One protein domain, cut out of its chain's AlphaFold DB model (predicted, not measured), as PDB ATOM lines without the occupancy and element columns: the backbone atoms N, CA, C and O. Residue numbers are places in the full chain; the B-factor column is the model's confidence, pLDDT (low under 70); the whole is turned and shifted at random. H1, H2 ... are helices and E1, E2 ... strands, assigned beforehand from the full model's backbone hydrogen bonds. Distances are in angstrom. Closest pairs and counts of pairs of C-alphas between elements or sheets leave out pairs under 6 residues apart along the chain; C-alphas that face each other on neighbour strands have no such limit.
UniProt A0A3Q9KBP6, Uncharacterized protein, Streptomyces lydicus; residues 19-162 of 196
ATOM      1  N   SER A  19     267.204 244.914 226.303       74.62
ATOM      2  CA  SER A  19     268.024 246.075 225.937       74.62
ATOM      3  C   SER A  19     267.308 247.404 226.193       74.62
ATOM      4  O   SER A  19     267.974 248.405 226.445       74.62
ATOM      5  N   GLU A  20     265.973 247.402 226.202       81.50
ATOM      6  CA  GLU A  20     265.122 248.574 226.461       81.50
ATOM      7  C   GLU A  20     264.779 248.726 227.960       81.50
ATOM      8  O   GLU A  20     264.004 249.601 228.353       81.50
ATOM      9  N   LEU A  21     265.371 247.890 228.825       81.94
ATOM     10  CA  LEU A  21     265.312 248.051 230.277       81.94
ATOM     11  C   LEU A  21     266.357 249.056 230.766       81.94
ATOM     12  O   LEU A  21     267.560 248.881 230.551       81.94
ATOM     13  N   HIS A  22     265.903 250.057 231.511       80.75
ATOM     14  CA  HIS A  22     266.709 251.119 232.098       80.75
ATOM     15  C   HIS A  22     266.539 251.159 233.617       80.75
ATOM     16  O   HIS A  22     265.456 250.921 234.142       80.75
ATOM     17  N   LEU A  23     267.615 251.494 234.325       82.56
ATOM     18  CA  LEU A  23     267.586 251.716 235.767       82.56
ATOM     19  C   LEU A  23     267.582 253.217 236.038       82.56
ATOM     20  O   LEU A  23     268.432 253.942 235.518       82.56
ATOM     21  N   ARG A  24     266.644 253.679 236.862       82.69
ATOM     22  CA  ARG A  24     266.635 255.042 237.396       82.69
ATOM     23  C   ARG A  24     266.910 254.973 238.888       82.69
ATOM     24  O   ARG A  24     266.066 254.502 239.640       82.69
ATOM     25  N   ILE A  25     268.082 255.449 239.288       81.44
ATOM     26  CA  ILE A  25     268.496 255.505 240.690       81.44
ATOM     27  C   ILE A  25     267.992 256.814 241.292       81.44
ATOM     28  O   ILE A  25     268.242 257.888 240.741       81.44
ATOM     29  N   SER A  26     267.312 256.715 242.423       76.19
ATOM     30  CA  SER A  26     267.033 257.820 243.330       76.19
ATOM     31  C   SER A  26     267.750 257.560 244.647       76.19
ATOM     32  O   SER A  26     267.623 256.487 245.232       76.19
ATOM     33  N   TYR A  27     268.520 258.547 245.093       69.06
ATOM     34  CA  TYR A  27     269.041 258.567 246.452       69.06
ATOM     35  C   TYR A  27     267.935 259.089 247.364       69.06
ATOM     36  O   TYR A  27     267.407 260.176 247.106       69.06
ATOM     37  N   ASP A  28     267.586 258.312 248.384       65.75
ATOM     38  CA  ASP A  28     266.719 258.768 249.458       65.75
ATOM     39  C   ASP A  28     267.579 258.995 250.699       65.75
ATOM     40  O   ASP A  28     268.230 258.077 251.194       65.75
ATOM     41  N   ASP A  29     267.561 260.223 251.212       64.94
ATOM     42  CA  ASP A  29     268.215 260.565 252.476       64.94
ATOM     43  C   ASP A  29     267.330 260.181 253.670       64.94
ATOM     44  O   ASP A  29     267.453 260.753 254.742       64.94
ATOM     45  N   GLY A  30     266.390 259.246 253.497       64.12
ATOM     46  CA  GLY A  30     265.410 258.850 254.512       64.12
ATOM     47  C   GLY A  30     266.025 258.296 255.800       64.12
ATOM     48  O   GLY A  30     265.335 258.208 256.814       64.12
ATOM     49  N   LEU A  31     267.319 257.964 255.780       72.81
ATOM     50  CA  LEU A  31     268.089 257.582 256.959       72.81
ATOM     51  C   LEU A  31     268.750 258.768 257.674       72.81
ATOM     52  O   LEU A  31     269.331 258.548 258.727       72.81
ATOM     53  N   CYS A  32     268.668 260.005 257.177       72.44
ATOM     54  CA  CYS A  32     269.418 261.151 257.713       72.44
ATOM     55  C   CYS A  32     269.135 261.471 259.186       72.44
ATOM     56  O   CYS A  32     270.022 261.948 259.893       72.44
ATOM     57  N   ASP A  33     267.928 261.162 259.660       76.56
ATOM     58  CA  ASP A  33     267.517 261.349 261.055       76.56
ATOM     59  C   ASP A  33     267.791 260.112 261.933       76.56
ATOM     60  O   ASP A  33     267.463 260.095 263.125       76.56
ATOM     61  N   THR A  34     268.383 259.060 261.365       80.31
ATOM     62  CA  THR A  34     268.678 257.805 262.059       80.31
ATOM     63  C   THR A  34     270.132 257.768 262.546       80.31
ATOM     64  O   THR A  34     271.028 258.324 261.905       80.31
ATOM     65  N   PRO A  35     270.428 257.085 263.667       80.19
ATOM     66  CA  PRO A  35     271.804 256.871 264.122       80.19
ATOM     67  C   PRO A  35     272.720 256.167 263.107       80.19
ATOM     68  O   PRO A  35     273.941 256.197 263.270       80.19
ATOM     69  N   GLN A  36     272.146 255.492 262.112       82.19
ATOM     70  CA  GLN A  36     272.830 254.668 261.123       82.19
ATOM     71  C   GLN A  36     273.134 255.430 259.826       82.19
ATOM     72  O   GLN A  36     273.835 254.872 258.987       82.19
ATOM     73  N   ALA A  37     272.697 256.688 259.670       83.12
ATOM     74  CA  ALA A  37     272.856 257.492 258.447       83.12
ATOM     75  C   ALA A  37     274.291 257.526 257.890       83.12
ATOM     76  O   ALA A  37     274.512 257.473 256.686       83.12
ATOM     77  N   ASP A  38     275.288 257.585 258.781       85.88
ATOM     78  CA  ASP A  38     276.706 257.617 258.402       85.88
ATOM     79  C   ASP A  38     277.254 256.240 257.979       85.88
ATOM     80  O   ASP A  38     278.356 256.141 257.438       85.88
ATOM     81  N   THR A  39     276.500 255.175 258.262       91.06
ATOM     82  CA  THR A  39     276.867 253.763 258.052       91.06
ATOM     83  C   THR A  39     276.109 253.160 256.875       91.06
ATOM     84  O   THR A  39     276.660 252.341 256.150       91.06
ATOM     85  N   LEU A  40     274.852 253.552 256.673       90.81
ATOM     86  CA  LEU A  40     273.956 252.981 255.676       90.81
ATOM     87  C   LEU A  40     273.422 254.075 254.755       90.81
ATOM     88  O   LEU A  40     272.759 255.008 255.195       90.81
ATOM     89  N   GLU A  41     273.670 253.914 253.459       88.88
ATOM     90  CA  GLU A  41     273.072 254.729 252.405       88.88
ATOM     91  C   GLU A  41     272.039 253.875 251.651       88.88
ATOM     92  O   GLU A  41     272.394 252.891 250.993       88.88
ATOM     93  N   ARG A  42     270.756 254.248 251.729       88.81
ATOM     94  CA  ARG A  42     269.663 253.563 251.025       88.81
ATOM     95  C   ARG A  42     269.468 254.141 249.627       88.81
ATOM     96  O   ARG A  42     269.270 255.342 249.454       88.81
ATOM     97  N   TRP A  43     269.472 253.281 248.617       87.38
ATOM     98  CA  TRP A  43     269.233 253.653 247.225       87.38
ATOM     99  C   TRP A  43     268.004 252.923 246.689       87.38
ATOM    100  O   TRP A  43     268.003 251.697 246.554       87.38
ATOM    101  N   ASP A  44     266.976 253.680 246.320       85.94
ATOM    102  CA  ASP A  44     265.805 253.143 245.637       85.94
ATOM    103  C   ASP A  44     265.993 253.270 244.122       85.94
ATOM    104  O   ASP A  44     266.360 254.320 243.587       85.94
ATOM    105  N   VAL A  45     265.767 252.176 243.405       86.00
ATOM    106  CA  VAL A  45     266.032 252.059 241.973       86.00
ATOM    107  C   VAL A  45     264.765 251.619 241.266       86.00
ATOM    108  O   VAL A  45     264.298 250.499 241.444       86.00
ATOM    109  N   ALA A  46     264.218 252.478 240.414       87.50
ATOM    110  CA  ALA A  46     263.113 252.114 239.538       87.50
ATOM    111  C   ALA A  46     263.636 251.356 238.308       87.50
ATOM    112  O   ALA A  46     264.609 251.772 237.668       87.50
ATOM    113  N   VAL A  47     262.962 250.261 237.956       86.62
ATOM    114  CA  VAL A  47     263.190 249.504 236.724       86.62
ATOM    115  C   VAL A  47     262.201 250.007 235.684       86.62
ATOM    116  O   VAL A  47     260.993 249.836 235.822       86.62
ATOM    117  N   LEU A  48     262.717 250.643 234.643       87.62
ATOM    118  CA  LEU A  48     261.935 251.240 233.572       87.62
ATOM    119  C   LEU A  48     262.060 250.389 232.308       87.62
ATOM    120  O   LEU A  48     263.162 249.997 231.939       87.62
ATOM    121  N   HIS A  49     260.955 250.141 231.621       86.50
ATOM    122  CA  HIS A  49     260.940 249.583 230.274       86.50
ATOM    123  C   HIS A  49     260.590 250.686 229.281       86.50
ATOM    124  O   HIS A  49     259.581 251.380 229.441       86.50
ATOM    125  N   ARG A  50     261.426 250.861 228.258       82.31
ATOM    126  CA  ARG A  50     261.158 251.809 227.185       82.31
ATOM    127  C   ARG A  50     260.160 251.205 226.199       82.31
ATOM    128  O   ARG A  50     260.498 250.325 225.414       82.31
ATOM    129  N   CYS A  51     258.941 251.728 226.204       78.44
ATOM    130  CA  CYS A  51     257.890 251.381 225.256       78.44
ATOM    131  C   CYS A  51     257.848 252.403 224.114       78.44
ATOM    132  O   CYS A  51     257.971 253.608 224.342       78.44
ATOM    133  N   ARG A  52     257.640 251.933 222.880       72.50
ATOM    134  CA  ARG A  52     257.412 252.803 221.717       72.50
ATOM    135  C   ARG A  52     255.959 252.685 221.288       72.50
ATOM    136  O   ARG A  52     255.555 251.673 220.725       72.50
ATOM    137  N   THR A  53     255.177 253.721 221.551       68.12
ATOM    138  CA  THR A  53     253.765 253.780 221.177       68.12
ATOM    139  C   THR A  53     253.617 254.566 219.883       68.12
ATOM    140  O   THR A  53     254.049 255.710 219.774       68.12
ATOM    141  N   HIS A  54     253.019 253.952 218.863       63.28
ATOM    142  CA  HIS A  54     252.701 254.651 217.623       63.28
ATOM    143  C   HIS A  54     251.386 255.411 217.799       63.28
ATOM    144  O   HIS A  54     250.329 254.795 217.956       63.28
ATOM    145  N   HIS A  55     251.421 256.741 217.726       58.47
ATOM    146  CA  HIS A  55     250.204 257.544 217.723       58.47
ATOM    147  C   HIS A  55     249.594 257.502 216.316       58.47
ATOM    148  O   HIS A  55     249.719 258.418 215.505       58.47
ATOM    149  N   GLY A  56     248.967 256.372 215.988       52.16
ATOM    150  CA  GLY A  56     248.132 256.264 214.802       52.16
ATOM    151  C   GLY A  56     246.876 257.094 215.027       52.16
ATOM    152  O   GLY A  56     246.085 256.773 215.913       52.16
ATOM    153  N   GLY A  57     246.698 258.163 214.253       48.12
ATOM    154  CA  GLY A  57     245.408 258.841 214.164       48.12
ATOM    155  C   GLY A  57     244.317 257.819 213.831       48.12
ATOM    156  O   GLY A  57     244.439 257.089 212.852       48.12
ATOM    157  N   GLU A  58     243.312 257.743 214.705       46.22
ATOM    158  CA  GLU A  58     242.028 257.051 214.543       46.22
ATOM    159  C   GLU A  58     242.052 255.726 213.756       46.22
ATOM    160  O   GLU A  58     241.472 255.608 212.679       46.22
ATOM    161  N   ASN A  59     242.637 254.673 214.338       40.53
ATOM    162  CA  ASN A  59     242.125 253.319 214.107       40.53
ATOM    163  C   ASN A  59     242.441 252.391 215.304       40.53
ATOM    164  O   ASN A  59     243.601 252.016 215.486       40.53
ATOM    165  N   PRO A  60     241.458 251.993 216.136       42.81
ATOM    166  CA  PRO A  60     241.692 251.275 217.398       42.81
ATOM    167  C   PRO A  60     242.083 249.788 217.242       42.81
ATOM    168  O   PRO A  60     241.933 249.015 218.181       42.81
ATOM    169  N   ALA A  61     242.588 249.364 216.080       40.03
ATOM    170  CA  ALA A  61     242.918 247.963 215.796       40.03
ATOM    171  C   ALA A  61     244.425 247.666 215.657       40.03
ATOM    172  O   ALA A  61     244.788 246.528 215.375       40.03
ATOM    173  N   ALA A  62     245.310 248.648 215.857       43.22
ATOM    174  CA  ALA A  62     246.752 248.442 215.720       43.22
ATOM    175  C   ALA A  62     247.550 249.152 216.824       43.22
ATOM    176  O   ALA A  62     248.334 250.058 216.560       43.22
ATOM    177  N   THR A  63     247.404 248.705 218.072       44.72
ATOM    178  CA  THR A  63     248.477 248.817 219.078       44.72
ATOM    179  C   THR A  63     249.575 247.817 218.712       44.72
ATOM    180  O   THR A  63     249.717 246.774 219.343       44.72
ATOM    181  N   GLY A  64     250.256 248.062 217.595       48.62
ATOM    182  CA  GLY A  64     251.429 247.308 217.176       48.62
ATOM    183  C   GLY A  64     252.667 248.135 217.476       48.62
ATOM    184  O   GLY A  64     252.741 249.285 217.040       48.62
ATOM    185  N   ASP A  65     253.610 247.554 218.217       51.41
ATOM    186  CA  ASP A  65     254.927 248.139 218.454       51.41
ATOM    187  C   ASP A  65     255.527 248.610 217.126       51.41
ATOM    188  O   ASP A  65     255.636 247.847 216.158       51.41
ATOM    189  N   CYS A  66     255.892 249.887 217.044       53.78
ATOM    190  CA  CYS A  66     256.515 250.392 215.834       53.78
ATOM    191  C   CYS A  66     257.948 249.867 215.722       53.78
ATOM    192  O   CYS A  66     258.855 250.284 216.437       53.78
ATOM    193  N   VAL A  67     258.147 248.954 214.771       56.97
ATOM    194  CA  VAL A  67     259.439 248.298 214.496       56.97
ATOM    195  C   VAL A  67     260.475 249.277 213.909       56.97
ATOM    196  O   VAL A  67     261.675 249.008 213.925       56.97
ATOM    197  N   HIS A  68     260.046 250.442 213.410       57.34
ATOM    198  CA  HIS A  68     260.934 251.443 212.815       57.34
ATOM    199  C   HIS A  68     261.476 252.435 213.852       57.34
ATOM    200  O   HIS A  68     260.715 253.173 214.473       57.34
ATOM    201  N   ALA A  69     262.807 252.487 213.979       57.09
ATOM    202  CA  ALA A  69     263.517 253.363 214.913       57.09
ATOM    203  C   ALA A  69     263.282 254.867 214.679       57.09
ATOM    204  O   ALA A  69     263.284 255.625 215.642       57.09
ATOM    205  N   ASP A  70     263.008 255.275 213.437       57.84
ATOM    206  CA  ASP A  70     262.880 256.685 213.037       57.84
ATOM    207  C   ASP A  70     261.437 257.089 212.701       57.84
ATOM    208  O   ASP A  70     261.204 257.994 211.900       57.84
ATOM    209  N   CYS A  71     260.435 256.399 213.253       63.66
ATOM    210  CA  CYS A  71     259.047 256.770 212.996       63.66
ATOM    211  C   CYS A  71     258.705 258.090 213.722       63.66
ATOM    212  O   CYS A  71     258.658 258.105 214.953       63.66
ATOM    213  N   PRO A  72     258.399 259.189 213.001       64.25
ATOM    214  CA  PRO A  72     258.108 260.489 213.615       64.25
ATOM    215  C   PRO A  72     256.777 260.508 214.383       64.25
ATOM    216  O   PRO A  72     256.506 261.447 215.125       64.25
ATOM    217  N   SER A  73     255.944 259.480 214.198       66.12
ATOM    218  CA  SER A  73     254.663 259.286 214.885       66.12
ATOM    219  C   SER A  73     254.773 258.379 216.114       66.12
ATOM    220  O   SER A  73     253.759 258.129 216.766       66.12
ATOM    221  N   CYS A  74     255.969 257.873 216.433       65.38
ATOM    222  CA  CYS A  74     256.191 257.096 217.643       65.38
ATOM    223  C   CYS A  74     256.609 257.987 218.805       65.38
ATOM    224  O   CYS A  74     257.602 258.710 218.735       65.38
ATOM    225  N   THR A  75     255.868 257.884 219.899       71.50
ATOM    226  CA  THR A  75     256.261 258.414 221.196       71.50
ATOM    227  C   THR A  75     257.019 257.345 221.966       71.50
ATOM    228  O   THR A  75     256.671 256.165 221.949       71.50
ATOM    229  N   VAL A  76     258.096 257.766 222.620       77.12
ATOM    230  CA  VAL A  76     258.899 256.908 223.488       77.12
ATOM    231  C   VAL A  76     258.510 257.212 224.926       77.12
ATOM    232  O   VAL A  76     258.681 258.339 225.388       77.12
ATOM    233  N   GLU A  77     258.019 256.204 225.634       82.00
ATOM    234  CA  GLU A  77     257.625 256.308 227.035       82.00
ATOM    235  C   GLU A  77     258.461 255.352 227.884       82.00
ATOM    236  O   GLU A  77     258.772 254.237 227.469       82.00
ATOM    237  N   ASN A  78     258.836 255.788 229.088       83.94
ATOM    238  CA  ASN A  78     259.460 254.914 230.076       83.94
ATOM    239  C   ASN A  78     258.389 254.496 231.078       83.94
ATOM    240  O   ASN A  78     257.911 255.327 231.852       83.94
ATOM    241  N   VAL A  79     258.023 253.219 231.056       87.06
ATOM    242  CA  VAL A  79     257.041 252.638 231.971       87.06
ATOM    243  C   VAL A  79     257.790 251.973 233.114       87.06
ATOM    244  O   VAL A  79     258.682 251.163 232.877       87.06
ATOM    245  N   GLU A  80     257.453 252.312 234.352       88.69
ATOM    246  CA  GLU A  80     257.999 251.614 235.513       88.69
ATOM    247  C   GLU A  80     257.386 250.216 235.607       88.69
ATOM    248  O   GLU A  80     256.169 250.071 235.652       88.69
ATOM    249  N   ILE A  81     258.241 249.196 235.591       89.44
ATOM    250  CA  ILE A  81     257.861 247.776 235.613       89.44
ATOM    251  C   ILE A  81     258.308 247.079 236.903       89.44
ATOM    252  O   ILE A  81     258.256 245.849 237.006       89.44
ATOM    253  N   GLY A  82     258.834 247.841 237.859       90.25
ATOM    254  CA  GLY A  82     259.340 247.329 239.121       90.25
ATOM    255  C   GLY A  82     260.295 248.281 239.826       90.25
ATOM    256  O   GLY A  82     260.652 249.340 239.308       90.25
ATOM    257  N   SER A  83     260.747 247.860 240.999       89.25
ATOM    258  CA  SER A  83     261.679 248.597 241.844       89.25
ATOM    259  C   SER A  83     262.673 247.672 242.537       89.25
ATOM    260  O   SER A  83     262.434 246.473 242.712       89.25
ATOM    261  N   MET A  84     263.802 248.239 242.938       88.38
ATOM    262  CA  MET A  84     264.824 247.589 243.745       88.38
ATOM    263  C   MET A  84     265.282 248.529 244.850       88.38
ATOM    264  O   MET A  84     265.320 249.738 244.643       88.38
ATOM    265  N   THR A  85     265.680 247.967 245.982       87.94
ATOM    266  CA  THR A  85     266.305 248.713 247.073       87.94
ATOM    267  C   THR A  85     267.693 248.139 247.314       87.94
ATOM    268  O   THR A  85     267.861 246.926 247.470       87.94
ATOM    269  N   PHE A  86     268.685 249.022 247.309       88.00
ATOM    270  CA  PHE A  86     270.064 248.712 247.644       88.00
ATOM    271  C   PHE A  86     270.469 249.462 248.905       88.00
ATOM    272  O   PHE A  86     270.046 250.594 249.122       88.00
ATOM    273  N   TYR A  87     271.342 248.846 249.687       89.00
ATOM    274  CA  TYR A  87     272.028 249.482 250.798       89.00
ATOM    275  C   TYR A  87     273.520 249.469 250.509       89.00
ATOM    276  O   TYR A  87     274.117 248.405 250.332       89.00
ATOM    277  N   ARG A  88     274.127 250.652 250.444       89.25
ATOM    278  CA  ARG A  88     275.579 250.776 250.529       89.25
ATOM    279  C   ARG A  88     275.936 250.901 252.003       89.25
ATOM    280  O   ARG A  88     275.552 251.857 252.668       89.25
ATOM    281  N   VAL A  89     276.634 249.892 252.495       91.25
ATOM    282  CA  VAL A  89     277.055 249.749 253.881       91.25
ATOM    283  C   VAL A  89     278.512 250.157 253.979       91.25
ATOM    284  O   VAL A  89     279.375 249.543 253.352       91.25
ATOM    285  N   HIS A  90     278.784 251.183 254.766       91.00
ATOM    286  CA  HIS A  90     280.125 251.644 255.065       91.00
ATOM    287  C   HIS A  90     280.672 250.891 256.267       91.00
ATOM    288  O   HIS A  90     280.084 250.909 257.344       91.00
ATOM    289  N   LEU A  91     281.805 250.226 256.079       90.81
ATOM    290  CA  LEU A  91     282.441 249.412 257.114       90.81
ATOM    291  C   LEU A  91     283.510 250.193 257.892       90.81
ATOM    292  O   LEU A  91     283.977 249.730 258.929       90.81
ATOM    293  N   ASP A  92     283.918 251.365 257.397       88.44
ATOM    294  CA  ASP A  92     285.002 252.191 257.942       88.44
ATOM    295  C   ASP A  92     284.536 253.481 258.636       88.44
ATOM    296  O   ASP A  92     285.354 254.198 259.223       88.44
ATOM    297  N   ARG A  93     283.240 253.793 258.584       87.50
ATOM    298  CA  ARG A  93     282.662 255.012 259.158       87.50
ATOM    299  C   ARG A  93     281.299 254.753 259.786       87.50
ATOM    300  O   ARG A  93     280.641 253.763 259.495       87.50
ATOM    301  N   GLY A  94     280.887 255.685 260.640       88.38
ATOM    302  CA  GLY A  94     279.619 255.603 261.351       88.38
ATOM    303  C   GLY A  94     279.656 254.603 262.507       88.38
ATOM    304  O   GLY A  94     280.627 254.528 263.264       88.38
ATOM    305  N   ARG A  95     278.551 253.882 262.684       91.00
ATOM    306  CA  ARG A  95     278.380 252.829 263.684       91.00
ATOM    307  C   ARG A  95     278.938 251.507 263.166       91.00
ATOM    308  O   ARG A  95     279.245 251.342 261.994       91.00
ATOM    309  N   ASN A  96     279.041 250.537 264.065       93.62
ATOM    310  CA  ASN A  96     279.345 249.166 263.680       93.62
ATOM    311  C   ASN A  96     278.255 248.658 262.711       93.62
ATOM    312  O   ASN A  96     277.069 248.650 263.055       93.62
ATOM    313  N   ALA A  97     278.679 248.256 261.510       93.62
ATOM    314  CA  ALA A  97     277.786 247.918 260.408       93.62
ATOM    315  C   ALA A  97     276.910 246.690 260.678       93.62
ATOM    316  O   ALA A  97     275.788 246.647 260.190       93.62
ATOM    317  N   TYR A  98     277.371 245.734 261.495       95.00
ATOM    318  CA  TYR A  98     276.554 244.586 261.900       95.00
ATOM    319  C   TYR A  98     275.287 245.060 262.618       95.00
ATOM    320  O   TYR A  98     274.180 244.690 262.240       95.00
ATOM    321  N   TRP A  99     275.450 245.936 263.614       95.00
ATOM    322  CA  TRP A  99     274.323 246.468 264.383       95.00
ATOM    323  C   TRP A  99     273.462 247.418 263.555       95.00
ATOM    324  O   TRP A  99     272.245 247.404 263.689       95.00
ATOM    325  N   ALA A 100     274.076 248.212 262.675       93.81
ATOM    326  CA  ALA A 100     273.320 249.074 261.772       93.81
ATOM    327  C   ALA A 100     272.415 248.249 260.839       93.81
ATOM    328  O   ALA A 100     271.247 248.575 260.681       93.81
ATOM    329  N   MET A 101     272.934 247.162 260.259       93.75
ATOM    330  CA  MET A 101     272.162 246.257 259.403       93.75
ATOM    331  C   MET A 101     271.049 245.537 260.173       93.75
ATOM    332  O   MET A 101     269.947 245.417 259.649       93.75
ATOM    333  N   GLU A 102     271.314 245.109 261.413       94.31
ATOM    334  CA  GLU A 102     270.305 244.506 262.297       94.31
ATOM    335  C   GLU A 102     269.135 245.445 262.595       94.31
ATOM    336  O   GLU A 102     267.979 245.025 262.592       94.31
ATOM    337  N   GLU A 103     269.433 246.714 262.876       92.81
ATOM    338  CA  GLU A 103     268.422 247.704 263.247       92.81
ATOM    339  C   GLU A 103     267.542 248.122 262.054       92.81
ATOM    340  O   GLU A 103     266.386 248.491 262.266       92.81
ATOM    341  N   GLU A 104     268.051 248.042 260.819       90.56
ATOM    342  CA  GLU A 104     267.310 248.445 259.616       90.56
ATOM    343  C   GLU A 104     266.354 247.371 259.077       90.56
ATOM    344  O   GLU A 104     265.186 247.671 258.813       90.56
ATOM    345  N   SER A 105     266.816 246.128 258.874       88.50
ATOM    346  CA  SER A 105     265.945 245.045 258.391       88.50
ATOM    347  C   SER A 105     266.424 243.648 258.781       88.50
ATOM    348  O   SER A 105     267.611 243.394 258.990       88.50
ATOM    349  N   GLU A 106     265.479 242.708 258.842       91.50
ATOM    350  CA  GLU A 106     265.768 241.296 259.113       91.50
ATOM    351  C   GLU A 106     266.600 240.678 257.978       91.50
ATOM    352  O   GLU A 106     267.536 239.925 258.225       91.50
ATOM    353  N   GLU A 107     266.334 241.059 256.730       90.62
ATOM    354  CA  GLU A 107     267.086 240.593 255.567       90.62
ATOM    355  C   GLU A 107     268.541 241.089 255.575       90.62
ATOM    356  O   GLU A 107     269.468 240.328 255.280       90.62
ATOM    357  N   LEU A 108     268.772 242.351 255.958       91.38
ATOM    358  CA  LEU A 108     270.124 242.873 256.151       91.38
ATOM    359  C   LEU A 108     270.815 242.171 257.322       91.38
ATOM    360  O   LEU A 108     271.998 241.845 257.219       91.38
ATOM    361  N   TYR A 109     270.090 241.876 258.400       93.88
ATOM    362  CA  TYR A 109     270.632 241.124 259.526       93.88
ATOM    363  C   TYR A 109     271.129 239.731 259.121       93.88
ATOM    364  O   TYR A 109     272.260 239.364 259.445       93.88
ATOM    365  N   GLU A 110     270.335 238.973 258.360       93.50
ATOM    366  CA  GLU A 110     270.731 237.648 257.862       93.50
ATOM    367  C   GLU A 110     272.018 237.713 257.028       93.50
ATOM    368  O   GLU A 110     272.898 236.856 257.142       93.50
ATOM    369  N   ILE A 111     272.172 238.761 256.217       91.75
ATOM    370  CA  ILE A 111     273.377 238.981 255.412       91.75
ATOM    371  C   ILE A 111     274.567 239.357 256.305       91.75
ATOM    372  O   ILE A 111     275.668 238.829 256.117       91.75
ATOM    373  N   ALA A 112     274.357 240.224 257.298       93.06
ATOM    374  CA  ALA A 112     275.386 240.623 258.252       93.06
ATOM    375  C   ALA A 112     275.929 239.422 259.038       93.06
ATOM    376  O   ALA A 112     277.140 239.311 259.205       93.06
ATOM    377  N   GLN A 113     275.065 238.484 259.441       94.44
ATOM    378  CA  GLN A 113     275.467 237.263 260.147       94.44
ATOM    379  C   GLN A 113     276.422 236.375 259.345       94.44
ATOM    380  O   GLN A 113     277.254 235.678 259.924       94.44
ATOM    381  N   VAL A 114     276.294 236.376 258.017       93.00
ATOM    382  CA  VAL A 114     277.142 235.570 257.133       93.00
ATOM    383  C   VAL A 114     278.449 236.294 256.812       93.00
ATOM    384  O   VAL A 114     279.496 235.656 256.709       93.00
ATOM    385  N   LEU A 115     278.395 237.613 256.617       91.56
ATOM    386  CA  LEU A 115     279.513 238.374 256.059       91.56
ATOM    387  C   LEU A 115     280.381 239.074 257.106       91.56
ATOM    388  O   LEU A 115     281.588 239.209 256.893       91.56
ATOM    389  N   LEU A 116     279.786 239.553 258.197       92.62
ATOM    390  CA  LEU A 116     280.415 240.492 259.117       92.62
ATOM    391  C   LEU A 116     280.740 239.845 260.464       92.62
ATOM    392  O   LEU A 116     280.004 239.020 260.995       92.62
ATOM    393  N   ASP A 117     281.850 240.274 261.049       92.62
ATOM    394  CA  ASP A 117     282.167 240.003 262.441       92.62
ATOM    395  C   ASP A 117     281.372 240.956 263.348       92.62
ATOM    396  O   ASP A 117     281.470 242.178 263.244       92.62
ATOM    397  N   GLN A 118     280.593 240.387 264.271       94.50
ATOM    398  CA  GLN A 118     279.695 241.138 265.154       94.50
ATOM    399  C   GLN A 118     280.425 242.175 266.026       94.50
ATOM    400  O   GLN A 118     279.873 243.230 266.347       94.50
ATOM    401  N   GLN A 119     281.661 241.889 266.445       92.88
ATOM    402  CA  GLN A 119     282.401 242.762 267.359       92.88
ATOM    403  C   GLN A 119     282.968 243.982 266.634       92.88
ATOM    404  O   GLN A 119     282.922 245.097 267.155       92.88
ATOM    405  N   THR A 120     283.486 243.779 265.427       91.25
ATOM    406  CA  THR A 120     284.170 244.814 264.648       91.25
ATOM    407  C   THR A 120     283.249 245.535 263.670       91.25
ATOM    408  O   THR A 120     283.502 246.695 263.359       91.25
ATOM    409  N   GLY A 121     282.183 244.888 263.194       90.81
ATOM    410  CA  GLY A 121     281.321 245.411 262.132       90.81
ATOM    411  C   GLY A 121     281.998 245.416 260.760       90.81
ATOM    412  O   GLY A 121     281.503 246.044 259.836       90.81
ATOM    413  N   SER A 122     283.143 244.751 260.630       90.50
ATOM    414  CA  SER A 122     283.867 244.554 259.372       90.50
ATOM    415  C   SER A 122     283.659 243.129 258.867       90.50
ATOM    416  O   SER A 122     283.075 242.306 259.567       90.50
ATOM    417  N   PHE A 123     284.145 242.810 257.665       90.12
ATOM    418  CA  PHE A 123     284.127 241.429 257.178       90.12
ATOM    419  C   PHE A 123     284.786 240.472 258.172       90.12
ATOM    420  O   PHE A 123     285.831 240.784 258.751       90.12
ATOM    421  N   SER A 124     284.190 239.292 258.336       88.31
ATOM    422  CA  SER A 124     284.812 238.218 259.106       88.31
ATOM    423  C   SER A 124     286.148 237.811 258.474       88.31
ATOM    424  O   SER A 124     286.367 237.998 257.275       88.31
ATOM    425  N   GLY A 125     287.058 237.243 259.274       85.06
ATOM    426  CA  GLY A 125     288.369 236.810 258.775       85.06
ATOM    427  C   GLY A 125     288.254 235.849 257.587       85.06
ATOM    428  O   GLY A 125     288.927 236.036 256.581       85.06
ATOM    429  N   GLU A 126     287.317 234.902 257.660       85.31
ATOM    430  CA  GLU A 126     287.052 233.921 256.600       85.31
ATOM    431  C   GLU A 126     286.600 234.581 255.286       85.31
ATOM    432  O   GLU A 126     287.069 234.223 254.206       85.31
ATOM    433  N   VAL A 127     285.706 235.572 255.367       85.81
ATOM    434  CA  VAL A 127     285.186 236.287 254.192       85.81
ATOM    435  C   VAL A 127     286.237 237.234 253.619       85.81
ATOM    436  O   VAL A 127     286.385 237.325 252.400       85.81
ATOM    437  N   SER A 128     287.005 237.893 254.488       82.50
ATOM    438  CA  SER A 128     288.103 238.778 254.104       82.50
ATOM    439  C   SER A 128     289.206 238.032 253.347       82.50
ATOM    440  O   SER A 128     289.687 238.510 252.326       82.50
ATOM    441  N   GLU A 129     289.557 236.819 253.786       84.19
ATOM    442  CA  GLU A 129     290.561 235.975 253.122       84.19
ATOM    443  C   GLU A 129     290.103 235.440 251.756       84.19
ATOM    444  O   GLU A 129     290.930 235.204 250.874       84.19
ATOM    445  N   MET A 130     288.794 235.250 251.561       82.75
ATOM    446  CA  MET A 130     288.228 234.751 250.303       82.75
ATOM    447  C   MET A 130     288.127 235.834 249.217       82.75
ATOM    448  O   MET A 130     288.055 235.511 248.028       82.75
ATOM    449  N   LEU A 131     288.105 237.111 249.598       79.56
ATOM    450  CA  LEU A 131     287.905 238.224 248.677       79.56
ATOM    451  C   LEU A 131     289.242 238.902 248.344       79.56
ATOM    452  O   LEU A 131     289.881 239.528 249.180       79.56
ATOM    453  N   GLU A 132     289.641 238.814 247.074       68.06
ATOM    454  CA  GLU A 132     290.960 239.245 246.573       68.06
ATOM    455  C   GLU A 132     291.210 240.769 246.689       68.06
ATOM    456  O   GLU A 132     292.348 241.230 246.628       68.06
ATOM    457  N   TYR A 133     290.151 241.558 246.897       58.91
ATOM    458  CA  TYR A 133     290.190 242.964 247.294       58.91
ATOM    459  C   TYR A 133     288.795 243.380 247.763       58.91
ATOM    460  O   TYR A 133     287.831 243.227 247.008       58.91
ATOM    461  N   ILE A 134     288.678 243.954 248.960       60.81
ATOM    462  CA  ILE A 134     287.430 244.575 249.400       60.81
ATOM    463  C   ILE A 134     287.699 246.039 249.697       60.81
ATOM    464  O   ILE A 134     288.612 246.380 250.449       60.81
ATOM    465  N   GLY A 135     286.924 246.911 249.057       68.31
ATOM    466  CA  GLY A 135     286.843 248.298 249.486       68.31
ATOM    467  C   GLY A 135     286.278 248.387 250.905       68.31
ATOM    468  O   GLY A 135     285.961 247.387 251.543       68.31
ATOM    469  N   THR A 136     286.102 249.605 251.393       80.12
ATOM    470  CA  THR A 136     285.487 249.844 252.704       80.12
ATOM    471  C   THR A 136     283.959 249.784 252.676       80.12
ATOM    472  O   THR A 136     283.324 249.996 253.703       80.12
ATOM    473  N   ASP A 137     283.374 249.443 251.524       85.88
ATOM    474  CA  ASP A 137     281.932 249.424 251.312       85.88
ATOM    475  C   ASP A 137     281.434 248.040 250.886       85.88
ATOM    476  O   ASP A 137     282.032 247.376 250.034       85.88
ATOM    477  N   LEU A 138     280.272 247.663 251.408       87.81
ATOM    478  CA  LEU A 138     279.482 246.512 250.987       87.81
ATOM    479  C   LEU A 138     278.199 247.012 250.311       87.81
ATOM    480  O   LEU A 138     277.452 247.791 250.893       87.81
ATOM    481  N   LEU A 139     277.920 246.563 249.085       87.38
ATOM    482  CA  LEU A 139     276.646 246.841 248.418       87.38
ATOM    483  C   LEU A 139     275.722 245.633 248.569       87.38
ATOM    484  O   LEU A 139     276.001 244.565 248.022       87.38
ATOM    485  N   VAL A 140     274.614 245.821 249.276       88.25
ATOM    486  CA  VAL A 140     273.588 244.801 249.481       88.25
ATOM    487  C   VAL A 140     272.360 245.138 248.652       88.25
ATOM    488  O   VAL A 140     271.882 246.268 248.665       88.25
ATOM    489  N   MET A 141     271.840 244.155 247.925       88.38
ATOM    490  CA  MET A 141     270.527 244.244 247.294       88.38
ATOM    491  C   MET A 141     269.513 243.606 248.241       88.38
ATOM    492  O   MET A 141     269.521 242.390 248.406       88.38
ATOM    493  N   ASP A 142     268.675 244.428 248.860       85.81
ATOM    494  CA  ASP A 142     267.730 244.013 249.901       85.81
ATOM    495  C   ASP A 142     266.422 243.505 249.283       85.81
ATOM    496  O   ASP A 142     265.999 242.366 249.488       85.81
ATOM    497  N   ARG A 143     265.814 244.318 248.411       85.06
ATOM    498  CA  ARG A 143     264.507 244.010 247.830       85.06
ATOM    499  C   ARG A 143     264.491 244.192 246.329       85.06
ATOM    500  O   ARG A 143     264.993 245.181 245.808       85.06
ATOM    501  N   VAL A 144     263.825 243.271 245.635       86.44
ATOM    502  CA  VAL A 144     263.503 243.399 244.211       86.44
ATOM    503  C   VAL A 144     262.039 243.063 243.992       86.44
ATOM    504  O   VAL A 144     261.577 241.965 244.308       86.44
ATOM    505  N   THR A 145     261.307 243.996 243.398       88.69
ATOM    506  CA  THR A 145     259.943 243.778 242.939       88.69
ATOM    507  C   THR A 145     259.871 244.048 241.446       88.69
ATOM    508  O   THR A 145     260.353 245.056 240.950       88.69
ATOM    509  N   LEU A 146     259.290 243.110 240.707       87.81
ATOM    510  CA  LEU A 146     259.003 243.270 239.286       87.81
ATOM    511  C   LEU A 146     257.522 242.994 239.065       87.81
ATOM    512  O   LEU A 146     256.915 242.202 239.799       87.81
ATOM    513  N   ASP A 147     256.942 243.588 238.038       88.12
ATOM    514  CA  ASP A 147     255.610 243.245 237.564       88.12
ATOM    515  C   ASP A 147     255.538 241.769 237.180       88.12
ATOM    516  O   ASP A 147     256.510 241.170 236.720       88.12
ATOM    517  N   ARG A 148     254.365 241.155 237.376       85.62
ATOM    518  CA  ARG A 148     254.177 239.696 237.271       85.62
ATOM    519  C   ARG A 148     254.722 239.105 235.968       85.62
ATOM    520  O   ARG A 148     255.304 238.028 236.000       85.62
ATOM    521  N   GLN A 149     254.542 239.823 234.863       83.12
ATOM    522  CA  GLN A 149     254.972 239.428 233.520       83.12
ATOM    523  C   GLN A 149     256.498 239.426 233.323       83.12
ATOM    524  O   GLN A 149     256.982 238.764 232.419       83.12
ATOM    525  N   TRP A 150     257.252 240.129 234.174       81.81
ATOM    526  CA  TRP A 150     258.717 240.217 234.132       81.81
ATOM    527  C   TRP A 150     259.399 239.291 235.159       81.81
ATOM    528  O   TRP A 150     260.628 239.221 235.230       81.81
ATOM    529  N   ARG A 151     258.630 238.554 235.973       84.25
ATOM    530  CA  ARG A 151     259.164 237.617 236.979       84.25
ATOM    531  C   ARG A 151     259.557 236.281 236.349       84.25
ATOM    532  O   ARG A 151     258.987 235.862 235.356       84.25
ATOM    533  N   GLY A 152     260.498 235.576 236.976       79.62
ATOM    534  CA  GLY A 152     260.893 234.222 236.556       79.62
ATOM    535  C   GLY A 152     261.934 234.165 235.433       79.62
ATOM    536  O   GLY A 152     262.334 233.077 235.040       79.62
ATOM    537  N   HIS A 153     262.428 235.316 234.968       77.06
ATOM    538  CA  HIS A 153     263.422 235.403 233.889       77.06
ATOM    539  C   HIS A 153     264.845 235.733 234.377       77.06
ATOM    540  O   HIS A 153     265.701 236.110 233.583       77.06
ATOM    541  N   GLY A 154     265.104 235.674 235.688       74.75
ATOM    542  CA  GLY A 154     266.420 236.006 236.257       74.75
ATOM    543  C   GLY A 154     266.825 237.483 236.136       74.75
ATOM    544  O   GLY A 154     267.974 237.824 236.411       74.75
ATOM    545  N   LEU A 155     265.895 238.373 235.762       76.00
ATOM    546  CA  LEU A 155     266.181 239.795 235.527       76.00
ATOM    547  C   LEU A 155     266.728 240.507 236.763       76.00
ATOM    548  O   LEU A 155     267.554 241.395 236.609       76.00
ATOM    549  N   ALA A 156     266.339 240.094 237.972       69.81
ATOM    550  CA  ALA A 156     266.889 240.647 239.210       69.81
ATOM    551  C   ALA A 156     268.427 240.561 239.250       69.81
ATOM    552  O   ALA A 156     269.091 241.561 239.494       69.81
ATOM    553  N   VAL A 157     268.998 239.399 238.913       66.31
ATOM    554  CA  VAL A 157     270.455 239.177 238.911       66.31
ATOM    555  C   VAL A 157     271.133 239.971 237.794       66.31
ATOM    556  O   VAL A 157     272.163 240.608 238.008       66.31
ATOM    557  N   VAL A 158     270.541 239.984 236.598       69.50
ATOM    558  CA  VAL A 158     271.086 240.736 235.456       69.50
ATOM    559  C   VAL A 158     271.097 242.238 235.749       69.50
ATOM    560  O   VAL A 158     272.092 242.911 235.486       69.50
ATOM    561  N   LEU A 159     270.018 242.761 236.330       69.62
ATOM    562  CA  LEU A 159     269.895 244.171 236.688       69.62
ATOM    563  C   LEU A 159     270.818 244.544 237.859       69.62
ATOM    564  O   LEU A 159     271.419 245.610 237.804       69.62
ATOM    565  N   ALA A 160     271.027 243.654 238.836       64.38
ATOM    566  CA  ALA A 160     271.968 243.870 239.942       64.38
ATOM    567  C   ALA A 160     273.423 244.043 239.471       64.38
ATOM    568  O   ALA A 160     274.178 244.830 240.032       64.38
ATOM    569  N   THR A 161     273.820 243.334 238.410       63.25
ATOM    570  CA  THR A 161     275.168 243.463 237.819       63.25
ATOM    571  C   THR A 161     275.293 244.613 236.819       63.25
ATOM    572  O   THR A 161     276.399 244.944 236.377       63.25
ATOM    573  N   ARG A 162     274.175 245.248 236.442       61.50
ATOM    574  CA  ARG A 162     274.184 246.364 235.501       61.50
ATOM    575  C   ARG A 162     274.688 247.601 236.226       61.50
ATOM    576  O   ARG A 162     273.969 248.267 236.963       61.50
TER     577      ARG A 162
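What this domain is: This is residues 19 to 162 of the 196 residues of an uncharacterized protein of Streptomyces lydicus (UniProt A0A3Q9KBP6). A long, twisted sheet of four strands runs most of the length of the model; its two longest strands, E2 and E3, make a hairpin that reaches beyond E1 and E4 to a loop, residues 55 to 73. A helical hairpin, H1 and H2, sits at the sheet's other end with short H3 beyond it, and H4 packs on the sheet between the ends. The printed part has 144 residues, in order E1 E2 E3 H1 H2 H3 E4 H4; the sheet order is E1 E2 E3 E4, all antiparallel, and the class is mixed. It is loose, radius of gyration of the C-alphas 20.6 A, spanning 68 by 35 by 25 A.

Where its parts are: E2 is residues 40 to 54, 43.6 A, and E3 residues 74 to 90, 44.8 A, which bends by 58 degrees at residue 82. E1 is residues 21 to 27, from C-alpha 21 at (265.312, 248.051, 230.277); E4 is residues 137 to 146, 26.6 A. H1 is residues 97 to 104, H2 106 to 115, H3 125 to 130, and H4 155 to 160, ending at C-alpha 160 (271.968, 243.870, 239.942).

How they stand to each other: E1, E2 and E3 form a meander, each strand the antiparallel neighbour of the one before. N 24 and O 46 are 2.9 A apart, N 45 and O 84 2.8 A, and, between E3 and E4, N 85 and O 143 2.9 A. H4 is on the sheet at a height of 7.5 A; the C-alphas of Val 144 and Ala 156 are its closest to E4, 6.6 A. H1 only grazes the sheet. H1 and H2 touch at a shallow tilt of 14 degrees, opposite ways, closest at C-alphas Glu 102 and Tyr 109, 4.4 A. H2 is on the sheet, its closest C-alphas to E4 being Glu 107 and Asp 142, 6.6 A. H3 is not on it, and is close to but not clearly touching H2, C-alphas Leu 115 and Val 127 being closest at 6.3 A. Every O i to N i+4 pair is within hydrogen-bond range in H1, H3 and H4; in H2, 5 of 6.

The domain as a whole: The C-alphas farthest apart, Glu 58 and Gln 119, are 68.0 A apart. The printed part has no cut; links E1 to E2 and E2 to E3 are long. Mean pLDDT of the printed part is 79.4, with residues 27 to 30, 53 to 74, 132 to 135 and 156 to 162 under 70.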